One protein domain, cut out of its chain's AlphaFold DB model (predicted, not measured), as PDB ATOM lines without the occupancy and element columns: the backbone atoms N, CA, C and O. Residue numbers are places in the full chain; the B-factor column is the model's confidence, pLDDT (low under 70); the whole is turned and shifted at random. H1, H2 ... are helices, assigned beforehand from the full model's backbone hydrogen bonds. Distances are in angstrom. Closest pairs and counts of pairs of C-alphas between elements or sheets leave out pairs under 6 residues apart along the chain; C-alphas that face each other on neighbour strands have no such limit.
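AT A GLANCE: This is residues 9 to 90 of the 96 residues of an uncharacterized protein of Streptomyces sp. BK438 (UniProt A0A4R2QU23). Three helices pack crosswise on the short H3 in the middle: H2 and H4 on two opposite sides of it, and the long H5, which crosses H3 at a steep tilt and packs on H2 with residues 83 to 87. H1 runs along another side of the body, joined to H2 by a turn that sticks out at residues 20 to 25. The printed part has 82 residues, with H1, H2, H3, H4 and H5 in chain order and no named strand; the class is all helix. It is compact, with a radius of gyration of the C-alphas of 12.4 A and spans of 35 by 28 by 23 A.

IN THESE COORDINATES: H1, residues 9 to 20, begins at C-alpha 9 (211.478, 178.668, 196.062) and is 16.6 A long. H2, residues 26 to 36, is 15.5 A long. H3, residues 46 to 54, is 12.3 A long, and H4, residues 59 to 62, is 5.3 A long. H5, residues 70 to 89, is 28.4 A long and ends at C-alpha 89 (188.447, 176.281, 202.522).

HOW THE PARTS SIT: H2 and H3 are the hub, and they touch at a steep tilt of 51 degrees, the C-alphas of His 31 and Trp 46 being closest at 5.0 A. H3 touches H4, closest at the C-alphas of Leu 51 and Trp 62, 4.9 A. Residues 75 to 83 of H5 touch H3, closest at the C-alphas of Ala 54 and Ala 79, 5.5 A, and residues 83 to 87 touch H2, about perpendicular at 84 degrees, closest at the C-alphas of Phe 30 and Phe 87, 6.4 A. H1 only just touches H2, with 3 pairs of C-alphas within 8 A, the closest those of Ser 19 and Val 27, 5.9 A. H4 is apart from H1, H2 and H5. In H1, H2, H3 and H5 every O i to N i+4 pair is within hydrogen-bond range; H4 is too short for such a pair.

THE WHOLE: The C-alphas farthest apart, of Pro 23 and Gly 57, are 35.9 A apart. The printed part has no cut and no long link. Residues 39 to 42 have pLDDT under 70.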
ATOM      1  N   ALA A   9     211.218 177.620 197.051       89.19
ATOM      2  CA  ALA A   9     211.478 178.668 196.062       89.19
ATOM      3  C   ALA A   9     210.846 178.369 194.690       89.19
ATOM      4  O   ALA A   9     210.349 179.282 194.018       89.19
ATOM      5  N   THR A  10     210.812 177.097 194.288       88.44
ATOM      6  CA  THR A  10     210.173 176.674 193.040       88.44
ATOM      7  C   THR A  10     208.660 176.886 193.084       88.44
ATOM      8  O   THR A  10     208.098 177.482 192.163       88.44
ATOM      9  N   TYR A  11     207.992 176.492 194.175       90.69
ATOM     10  CA  TYR A  11     206.554 176.743 194.344       90.69
ATOM     11  C   TYR A  11     206.228 178.238 194.414       90.69
ATOM     12  O   TYR A  11     205.246 178.688 193.823       90.69
ATOM     13  N   VAL A  12     207.077 179.029 195.072       92.12
ATOM     14  CA  VAL A  12     206.938 180.490 195.103       92.12
ATOM     15  C   VAL A  12     207.020 181.081 193.696       92.12
ATOM     16  O   VAL A  12     206.176 181.893 193.317       92.12
ATOM     17  N   SER A  13     207.992 180.641 192.896       90.62
ATOM     18  CA  SER A  13     208.153 181.088 191.508       90.62
ATOM     19  C   SER A  13     206.942 180.721 190.648       90.62
ATOM     20  O   SER A  13     206.474 181.545 189.862       90.62
ATOM     21  N   PHE A  14     206.390 179.517 190.837       90.56
ATOM     22  CA  PHE A  14     205.155 179.095 190.180       90.56
ATOM     23  C   PHE A  14     203.975 180.011 190.531       90.56
ATOM     24  O   PHE A  14     203.294 180.487 189.628       90.56
ATOM     25  N   LEU A  15     203.758 180.314 191.816       91.38
ATOM     26  CA  LEU A  15     202.652 181.173 192.259       91.38
ATOM     27  C   LEU A  15     202.798 182.621 191.781       91.38
ATOM     28  O   LEU A  15     201.802 183.247 191.426       91.38
ATOM     29  N   TYR A  16     204.021 183.148 191.708       89.62
ATOM     30  CA  TYR A  16     204.256 184.451 191.079       89.62
ATOM     31  C   TYR A  16     203.944 184.429 189.579       89.62
ATOM     32  O   TYR A  16     203.313 185.359 189.079       89.62
ATOM     33  N   GLY A  17     204.332 183.363 188.873       90.62
ATOM     34  CA  GLY A  17     203.979 183.172 187.464       90.62
ATOM     35  C   GLY A  17     202.469 183.056 187.247       90.62
ATOM     36  O   GLY A  17     201.934 183.672 186.329       90.62
ATOM     37  N   TYR A  18     201.778 182.328 188.125       89.31
ATOM     38  CA  TYR A  18     200.320 182.221 188.133       89.31
ATOM     39  C   TYR A  18     199.657 183.584 188.366       89.31
ATOM     40  O   TYR A  18     198.830 184.004 187.563       89.31
ATOM     41  N   SER A  19     200.081 184.313 189.403       89.12
ATOM     42  CA  SER A  19     199.560 185.644 189.747       89.12
ATOM     43  C   SER A  19     199.709 186.652 188.606       89.12
ATOM     44  O   SER A  19     198.808 187.453 188.381       89.12
ATOM     45  N   ALA A  20     200.807 186.598 187.846       86.50
ATOM     46  CA  ALA A  20     201.020 187.493 186.708       86.50
ATOM     47  C   ALA A  20     199.983 187.307 185.583       86.50
ATOM     48  O   ALA A  20     199.735 188.240 184.820       86.50
ATOM     49  N   GLY A  21     199.390 186.114 185.473       85.56
ATOM     50  CA  GLY A  21     198.339 185.793 184.508       85.56
ATOM     51  C   GLY A  21     196.929 185.771 185.096       85.56
ATOM     52  O   GLY A  21     195.992 185.461 184.363       85.56
ATOM     53  N   ASP A  22     196.769 186.065 186.388       84.38
ATOM     54  CA  ASP A  22     195.504 185.908 187.098       84.38
ATOM     55  C   ASP A  22     194.771 187.252 187.270       84.38
ATOM     56  O   ASP A  22     195.132 188.054 188.137       84.38
ATOM     57  N   PRO A  23     193.708 187.516 186.485       77.38
ATOM     58  CA  PRO A  23     192.947 188.758 186.588       77.38
ATOM     59  C   PRO A  23     192.099 188.845 187.865       77.38
ATOM     60  O   PRO A  23     191.600 189.926 188.176       77.38
ATOM     61  N   ARG A  24     191.910 187.733 188.589       81.25
ATOM     62  CA  ARG A  24     191.110 187.668 189.822       81.25
ATOM     63  C   ARG A  24     191.903 188.033 191.074       81.25
ATOM     64  O   ARG A  24     191.309 188.385 192.094       81.25
ATOM     65  N   GLY A  25     193.233 188.020 190.981       86.94
ATOM     66  CA  GLY A  25     194.120 188.407 192.071       86.94
ATOM     67  C   GLY A  25     194.090 187.428 193.242       86.94
ATOM     68  O   GLY A  25     194.183 187.852 194.391       86.94
ATOM     69  N   GLU A  26     193.979 186.125 192.984       89.19
ATOM     70  CA  GLU A  26     193.890 185.076 194.007       89.19
ATOM     71  C   GLU A  26     195.091 185.097 194.955       89.19
ATOM     72  O   GLU A  26     194.945 184.969 196.167       89.19
ATOM     73  N   VAL A  27     196.298 185.344 194.433       90.81
ATOM     74  CA  VAL A  27     197.507 185.454 195.268       90.81
ATOM     75  C   VAL A  27     197.486 186.727 196.125       90.81
ATOM     76  O   VAL A  27     197.967 186.711 197.260       90.81
ATOM     77  N   GLN A  28     196.893 187.822 195.638       89.94
ATOM     78  CA  GLN A  28     196.645 189.016 196.453       89.94
ATOM     79  C   GLN A  28     195.602 188.741 197.545       89.94
ATOM     80  O   GLN A  28     195.804 189.161 198.686       89.94
ATOM     81  N   ASN A  29     194.532 188.005 197.236       91.44
ATOM     82  CA  ASN A  29     193.516 187.608 198.215       91.44
ATOM     83  C   ASN A  29     194.117 186.687 199.285       91.44
ATOM     84  O   ASN A  29     193.939 186.932 200.477       91.44
ATOM     85  N   PHE A  30     194.930 185.713 198.874       92.19
ATOM     86  CA  PHE A  30     195.702 184.854 199.768       92.19
ATOM     87  C   PHE A  30     196.631 185.663 200.682       92.19
ATOM     88  O   PHE A  30     196.701 185.427 201.888       92.19
ATOM     89  N   HIS A  31     197.321 186.669 200.136       92.19
ATOM     90  CA  HIS A  31     198.169 187.561 200.929       92.19
ATOM     91  C   HIS A  31     197.360 188.363 201.955       92.19
ATOM     92  O   HIS A  31     197.767 188.476 203.116       92.19
ATOM     93  N   ALA A  32     196.208 188.905 201.558       89.81
ATOM     94  CA  ALA A  32     195.314 189.626 202.459       89.81
ATOM     95  C   ALA A  32     194.776 188.714 203.574       89.81
ATOM     96  O   ALA A  32     194.764 189.114 204.739       89.81
ATOM     97  N   TRP A  33     194.395 187.483 203.232       91.81
ATOM     98  CA  TRP A  33     193.960 186.464 204.180       91.81
ATOM     99  C   TRP A  33     195.064 186.102 205.182       91.81
ATOM    100  O   TRP A  33     194.841 186.177 206.391       91.81
ATOM    101  N   LEU A  34     196.291 185.836 204.710       92.00
ATOM    102  CA  LEU A  34     197.441 185.554 205.578       92.00
ATOM    103  C   LEU A  34     197.687 186.685 206.579       92.00
ATOM    104  O   LEU A  34     197.922 186.425 207.757       92.00
ATOM    105  N   ASN A  35     197.607 187.942 206.136       89.94
ATOM    106  CA  ASN A  35     197.803 189.098 207.011       89.94
ATOM    107  C   ASN A  35     196.788 189.161 208.160       89.94
ATOM    108  O   ASN A  35     197.157 189.560 209.260       89.94
ATOM    109  N   LYS A  36     195.535 188.729 207.958       87.81
ATOM    110  CA  LYS A  36     194.529 188.689 209.038       87.81
ATOM    111  C   LYS A  36     194.938 187.743 210.171       87.81
ATOM    112  O   LYS A  36     194.598 187.989 211.327       87.81
ATOM    113  N   GLY A  37     195.701 186.694 209.855       83.94
ATOM    114  CA  GLY A  37     196.241 185.743 210.829       83.94
ATOM    115  C   GLY A  37     197.390 186.290 211.688       83.94
ATOM    116  O   GLY A  37     197.730 185.684 212.706       83.94
ATOM    117  N   PHE A  38     197.981 187.438 211.337       83.44
ATOM    118  CA  PHE A  38     199.129 188.011 212.039       83.44
ATOM    119  C   PHE A  38     198.849 189.447 212.504       83.44
ATOM    120  O   PHE A  38     198.680 190.362 211.709       83.44
ATOM    121  N   LYS A  39     198.891 189.677 213.823       69.56
ATOM    122  CA  LYS A  39     198.549 190.976 214.434       69.56
ATOM    123  C   LYS A  39     199.445 192.166 214.025       69.56
ATOM    124  O   LYS A  39     199.007 193.293 214.195       69.56
ATOM    125  N   ASP A  40     200.636 191.927 213.460       65.88
ATOM    126  CA  ASP A  40     201.654 192.958 213.153       65.88
ATOM    127  C   ASP A  40     202.361 192.749 211.792       65.88
ATOM    128  O   ASP A  40     203.566 192.963 211.658       65.88
ATOM    129  N   SER A  41     201.662 192.259 210.764       68.25
ATOM    130  CA  SER A  41     202.290 191.923 209.471       68.25
ATOM    131  C   SER A  41     202.036 192.909 208.333       68.25
ATOM    132  O   SER A  41     202.343 192.575 207.192       68.25
ATOM    133  N   SER A  42     201.521 194.111 208.607       61.72
ATOM    134  CA  SER A  42     200.862 194.997 207.626       61.72
ATOM    135  C   SER A  42     201.669 195.439 206.391       61.72
ATOM    136  O   SER A  42     201.110 196.116 205.542       61.72
ATOM    137  N   ASN A  43     202.929 195.030 206.223       72.69
ATOM    138  CA  ASN A  43     203.730 195.260 205.013       72.69
ATOM    139  C   ASN A  43     204.628 194.065 204.624       72.69
ATOM    140  O   ASN A  43     205.542 194.213 203.813       72.69
ATOM    141  N   MET A  44     204.423 192.886 205.215       86.69
ATOM    142  CA  MET A  44     205.251 191.706 204.940       86.69
ATOM    143  C   MET A  44     204.730 190.963 203.717       86.69
ATOM    144  O   MET A  44     203.520 190.840 203.545       86.69
ATOM    145  N   SER A  45     205.621 190.430 202.879       90.88
ATOM    146  CA  SER A  45     205.210 189.602 201.742       90.88
ATOM    147  C   SER A  45     204.542 188.307 202.216       90.88
ATOM    148  O   SER A  45     204.877 187.774 203.275       90.88
ATOM    149  N   TRP A  46     203.624 187.760 201.415       93.44
ATOM    150  CA  TRP A  46     202.997 186.469 201.716       93.44
ATOM    151  C   TRP A  46     204.036 185.349 201.885       93.44
ATOM    152  O   TRP A  46     203.886 184.511 202.768       93.44
ATOM    153  N   VAL A  47     205.134 185.388 201.119       95.25
ATOM    154  CA  VAL A  47     206.249 184.430 201.226       95.25
ATOM    155  C   VAL A  47     206.845 184.456 202.631       95.25
ATOM    156  O   VAL A  47     207.021 183.417 203.263       95.25
ATOM    157  N   TRP A  48     207.115 185.656 203.145       93.62
ATOM    158  CA  TRP A  48     207.649 185.834 204.489       93.62
ATOM    159  C   TRP A  48     206.657 185.355 205.555       93.62
ATOM    160  O   TRP A  48     207.060 184.746 206.541       93.62
ATOM    161  N   LEU A  49     205.356 185.587 205.356       94.19
ATOM    162  CA  LEU A  49     204.315 185.159 206.297       94.19
ATOM    163  C   LEU A  49     204.175 183.639 206.366       94.19
ATOM    164  O   LEU A  49     204.060 183.093 207.464       94.19
ATOM    165  N   VAL A  50     204.258 182.957 205.223       95.62
ATOM    166  CA  VAL A  50     204.285 181.490 205.166       95.62
ATOM    167  C   VAL A  50     205.510 180.950 205.903       95.62
ATOM    168  O   VAL A  50     205.377 180.074 206.755       95.62
ATOM    169  N   LEU A  51     206.694 181.519 205.662       95.81
ATOM    170  CA  LEU A  51     207.918 181.098 206.353       95.81
ATOM    171  C   LEU A  51     207.882 181.401 207.854       95.81
ATOM    172  O   LEU A  51     208.368 180.611 208.660       95.81
ATOM    173  N   LYS A  52     207.265 182.512 208.260       94.19
ATOM    174  CA  LYS A  52     207.028 182.811 209.673       94.19
ATOM    175  C   LYS A  52     206.088 181.802 210.328       94.19
ATOM    176  O   LYS A  52     206.315 181.443 211.481       94.19
ATOM    177  N   LYS A  53     205.052 181.346 209.615       93.44
ATOM    178  CA  LYS A  53     204.155 180.276 210.081       93.44
ATOM    179  C   LYS A  53     204.905 178.947 210.211       93.44
ATOM    180  O   LYS A  53     204.712 178.253 211.202       93.44
ATOM    181  N   ALA A  54     205.782 178.636 209.255       95.75
ATOM    182  CA  ALA A  54     206.607 177.428 209.257       95.75
ATOM    183  C   ALA A  54     207.635 177.407 210.404       95.75
ATOM    184  O   ALA A  54     207.857 176.367 211.015       95.75
ATOM    185  N   PHE A  55     208.234 178.561 210.721       95.81
ATOM    186  CA  PHE A  55     209.365 178.662 211.648       95.81
ATOM    187  C   PHE A  55     209.154 179.728 212.737       95.81
ATOM    188  O   PHE A  55     209.937 180.673 212.828       95.81
ATOM    189  N   PRO A  56     208.134 179.633 213.607       91.50
ATOM    190  CA  PRO A  56     207.720 180.730 214.494       91.50
ATOM    191  C   PRO A  56     208.804 181.238 215.470       91.50
ATOM    192  O   PRO A  56     208.688 182.357 215.972       91.50
ATOM    193  N   GLY A  57     209.865 180.459 215.715       90.25
ATOM    194  CA  GLY A  57     211.013 180.838 216.550       90.25
ATOM    195  C   GLY A  57     212.292 181.220 215.794       90.25
ATOM    196  O   GLY A  57     213.193 181.801 216.396       90.25
ATOM    197  N   GLU A  58     212.390 180.949 214.491       92.94
ATOM    198  CA  GLU A  58     213.655 181.024 213.747       92.94
ATOM    199  C   GLU A  58     213.614 182.116 212.682       92.94
ATOM    200  O   GLU A  58     213.448 181.881 211.485       92.94
ATOM    201  N   LYS A  59     213.789 183.361 213.133       90.25
ATOM    202  CA  LYS A  59     213.699 184.550 212.268       90.25
ATOM    203  C   LYS A  59     214.664 184.530 211.080       90.25
ATOM    204  O   LYS A  59     214.365 185.142 210.056       90.25
ATOM    205  N   SER A  60     215.805 183.849 211.203       92.06
ATOM    206  CA  SER A  60     216.773 183.662 210.114       92.06
ATOM    207  C   SER A  60     216.173 182.931 208.915       92.06
ATOM    208  O   SER A  60     216.569 183.209 207.786       92.06
ATOM    209  N   LEU A  61     215.188 182.056 209.140       93.38
ATOM    210  CA  LEU A  61     214.538 181.255 208.101       93.38
ATOM    211  C   LEU A  61     213.343 181.957 207.441       93.38
ATOM    212  O   LEU A  61     212.798 181.445 206.463       93.38
ATOM    213  N   TRP A  62     212.944 183.141 207.919       91.75
ATOM    214  CA  TRP A  62     211.814 183.899 207.355       91.75
ATOM    215  C   TRP A  62     212.154 184.592 206.030       91.75
ATOM    216  O   TRP A  62     211.274 185.099 205.339       91.75
ATOM    217  N   ASN A  63     213.434 184.620 205.657       86.81
ATOM    218  CA  ASN A  63     213.880 185.133 204.370       86.81
ATOM    219  C   ASN A  63     213.784 184.036 203.298       86.81
ATOM    220  O   ASN A  63     214.335 182.953 203.468       86.81
ATOM    221  N   ALA A  64     213.140 184.326 202.166       83.12
ATOM    222  CA  ALA A  64     213.021 183.397 201.042       83.12
ATOM    223  C   ALA A  64     214.378 182.856 200.554       83.12
ATOM    224  O   ALA A  64     214.473 181.680 200.221       83.12
ATOM    225  N   SER A  65     215.424 183.688 200.579       84.12
ATOM    226  CA  SER A  65     216.784 183.343 200.142       84.12
ATOM    227  C   SER A  65     217.662 182.726 201.236       84.12
ATOM    228  O   SER A  65     218.843 182.491 200.991       84.12
ATOM    229  N   ALA A  66     217.138 182.509 202.448       88.25
ATOM    230  CA  ALA A  66     217.897 181.830 203.493       88.25
ATOM    231  C   ALA A  66     218.215 180.388 203.054       88.25
ATOM    232  O   ALA A  66     217.311 179.708 202.562       88.25
ATOM    233  N   PRO A  67     219.465 179.914 203.222       88.81
ATOM    234  CA  PRO A  67     219.787 178.516 202.981       88.81
ATOM    235  C   PRO A  67     219.011 177.649 203.971       88.81
ATOM    236  O   PRO A  67     218.977 177.960 205.163       88.81
ATOM    237  N   ARG A  68     218.402 176.579 203.465       90.62
ATOM    238  CA  ARG A  68     217.626 175.623 204.251       90.62
ATOM    239  C   ARG A  68     218.148 174.210 204.061       90.62
ATOM    240  O   ARG A  68     218.655 173.859 202.993       90.62
ATOM    241  N   THR A  69     218.013 173.402 205.103       94.06
ATOM    242  CA  THR A  69     218.168 171.947 205.009       94.06
ATOM    243  C   THR A  69     217.010 171.336 204.205       94.06
ATOM    244  O   THR A  69     215.964 171.971 204.046       94.06
ATOM    245  N   PRO A  70     217.149 170.103 203.688       91.75
ATOM    246  CA  PRO A  70     216.046 169.414 203.016       91.75
ATOM    247  C   PRO A  70     214.776 169.305 203.876       91.75
ATOM    248  O   PRO A  70     213.665 169.445 203.365       91.75
ATOM    249  N   GLU A  71     214.925 169.095 205.183       93.12
ATOM    250  CA  GLU A  71     213.815 169.005 206.134       93.12
ATOM    251  C   GLU A  71     213.120 170.362 206.336       93.12
ATOM    252  O   GLU A  71     211.890 170.437 206.424       93.12
ATOM    253  N   GLU A  72     213.889 171.451 206.369       94.88
ATOM    254  CA  GLU A  72     213.364 172.817 206.439       94.88
ATOM    255  C   GLU A  72     212.653 173.211 205.138       94.88
ATOM    256  O   GLU A  72     211.573 173.797 205.181       94.88
ATOM    257  N   GLU A  73     213.202 172.856 203.974       93.88
ATOM    258  CA  GLU A  73     212.524 173.040 202.683       93.88
ATOM    259  C   GLU A  73     211.177 172.305 202.658       93.88
ATOM    260  O   GLU A  73     210.150 172.912 202.348       93.88
ATOM    261  N   ALA A  74     211.148 171.033 203.074       92.69
ATOM    262  CA  ALA A  74     209.908 170.267 203.174       92.69
ATOM    263  C   ALA A  74     208.900 170.928 204.131       92.69
ATOM    264  O   ALA A  74     207.724 171.061 203.799       92.69
ATOM    265  N   THR A  75     209.364 171.404 205.289       95.56
ATOM    266  CA  THR A  75     208.529 172.116 206.269       95.56
ATOM    267  C   THR A  75     207.937 173.400 205.681       95.56
ATOM    268  O   THR A  75     206.747 173.669 205.851       95.56
ATOM    269  N   ALA A  76     208.734 174.178 204.945       95.62
ATOM    270  CA  ALA A  76     208.279 175.397 204.284       95.62
ATOM    271  C   ALA A  76     207.235 175.108 203.192       95.62
ATOM    272  O   ALA A  76     206.235 175.822 203.087       95.62
ATOM    273  N   VAL A  77     207.432 174.045 202.403       94.25
ATOM    274  CA  VAL A  77     206.471 173.604 201.379       94.25
ATOM    275  C   VAL A  77     205.166 173.134 202.009       94.25
ATOM    276  O   VAL A  77     204.101 173.553 201.562       94.25
ATOM    277  N   VAL A  78     205.223 172.323 203.068       96.00
ATOM    278  CA  VAL A  78     204.021 171.893 203.801       96.00
ATOM    279  C   VAL A  78     203.266 173.109 204.329       96.00
ATOM    280  O   VAL A  78     202.068 173.231 204.092       96.00
ATOM    281  N   ALA A  79     203.960 174.065 204.953       96.31
ATOM    282  CA  ALA A  79     203.328 175.284 205.448       96.31
ATOM    283  C   ALA A  79     202.665 176.115 204.335       96.31
ATOM    284  O   ALA A  79     201.596 176.691 204.563       96.31
ATOM    285  N   LEU A  80     203.267 176.176 203.140       96.00
ATOM    286  CA  LEU A  80     202.668 176.826 201.973       96.00
ATOM    287  C   LEU A  80     201.375 176.130 201.554       96.00
ATOM    288  O   LEU A  80     200.344 176.789 201.451       96.00
ATOM    289  N   MET A  81     201.435 174.815 201.339       94.81
ATOM    290  CA  MET A  81     200.299 174.025 200.862       94.81
ATOM    291  C   MET A  81     199.144 174.063 201.857       94.81
ATOM    292  O   MET A  81     198.038 174.425 201.478       94.81
ATOM    293  N   THR A  82     199.419 173.829 203.141       95.50
ATOM    294  CA  THR A  82     198.405 173.919 204.196       95.50
ATOM    295  C   THR A  82     197.786 175.314 204.269       95.50
ATOM    296  O   THR A  82     196.582 175.442 204.434       95.50
ATOM    297  N   SER A  83     198.574 176.383 204.106       94.94
ATOM    298  CA  SER A  83     198.012 177.741 204.115       94.94
ATOM    299  C   SER A  83     197.129 178.018 202.896       94.94
ATOM    300  O   SER A  83     196.140 178.730 203.024       94.94
ATOM    301  N   LEU A  84     197.473 177.475 201.725       93.38
ATOM    302  CA  LEU A  84     196.640 177.576 200.525       93.38
ATOM    303  C   LEU A  84     195.343 176.775 200.674       93.38
ATOM    304  O   LEU A  84     194.285 177.287 200.332       93.38
ATOM    305  N   GLU A  85     195.411 175.556 201.212       93.19
ATOM    306  CA  GLU A  85     194.234 174.730 201.510       93.19
ATOM    307  C   GLU A  85     193.300 175.445 202.492       93.19
ATOM    308  O   GLU A  85     192.129 175.650 202.182       93.19
ATOM    309  N   GLU A  86     193.827 175.931 203.619       93.31
ATOM    310  CA  GLU A  86     193.061 176.707 204.602       93.31
ATOM    311  C   GLU A  86     192.424 177.963 203.980       93.31
ATOM    312  O   GLU A  86     191.274 178.292 204.279       93.31
ATOM    313  N   PHE A  87     193.149 178.667 203.103       92.25
ATOM    314  CA  PHE A  87     192.623 179.829 202.387       92.25
ATOM    315  C   PHE A  87     191.457 179.448 201.469       92.25
ATOM    316  O   PHE A  87     190.412 180.096 201.529       92.25
ATOM    317  N   LEU A  88     191.613 178.389 200.671       89.75
ATOM    318  CA  LEU A  88     190.586 177.891 199.752       89.75
ATOM    319  C   LEU A  88     189.348 177.353 200.489       89.75
ATOM    320  O   LEU A  88     188.228 177.457 199.988       89.75
ATOM    321  N   GLU A  89     189.534 176.782 201.679       90.06
ATOM    322  CA  GLU A  89     188.447 176.281 202.522       90.06
ATOM    323  C   GLU A  89     187.711 177.390 203.273       90.06
ATOM    324  O   GLU A  89     186.491 177.297 203.471       90.06
ATOM    325  N   SER A  90     188.434 178.438 203.676       82.88
ATOM    326  CA  SER A  90     187.829 179.652 204.206       82.88
ATOM    327  C   SER A  90     187.012 180.314 203.096       82.88
ATOM    328  O   SER A  90     187.433 180.372 201.948       82.88
TER     329      SER A  90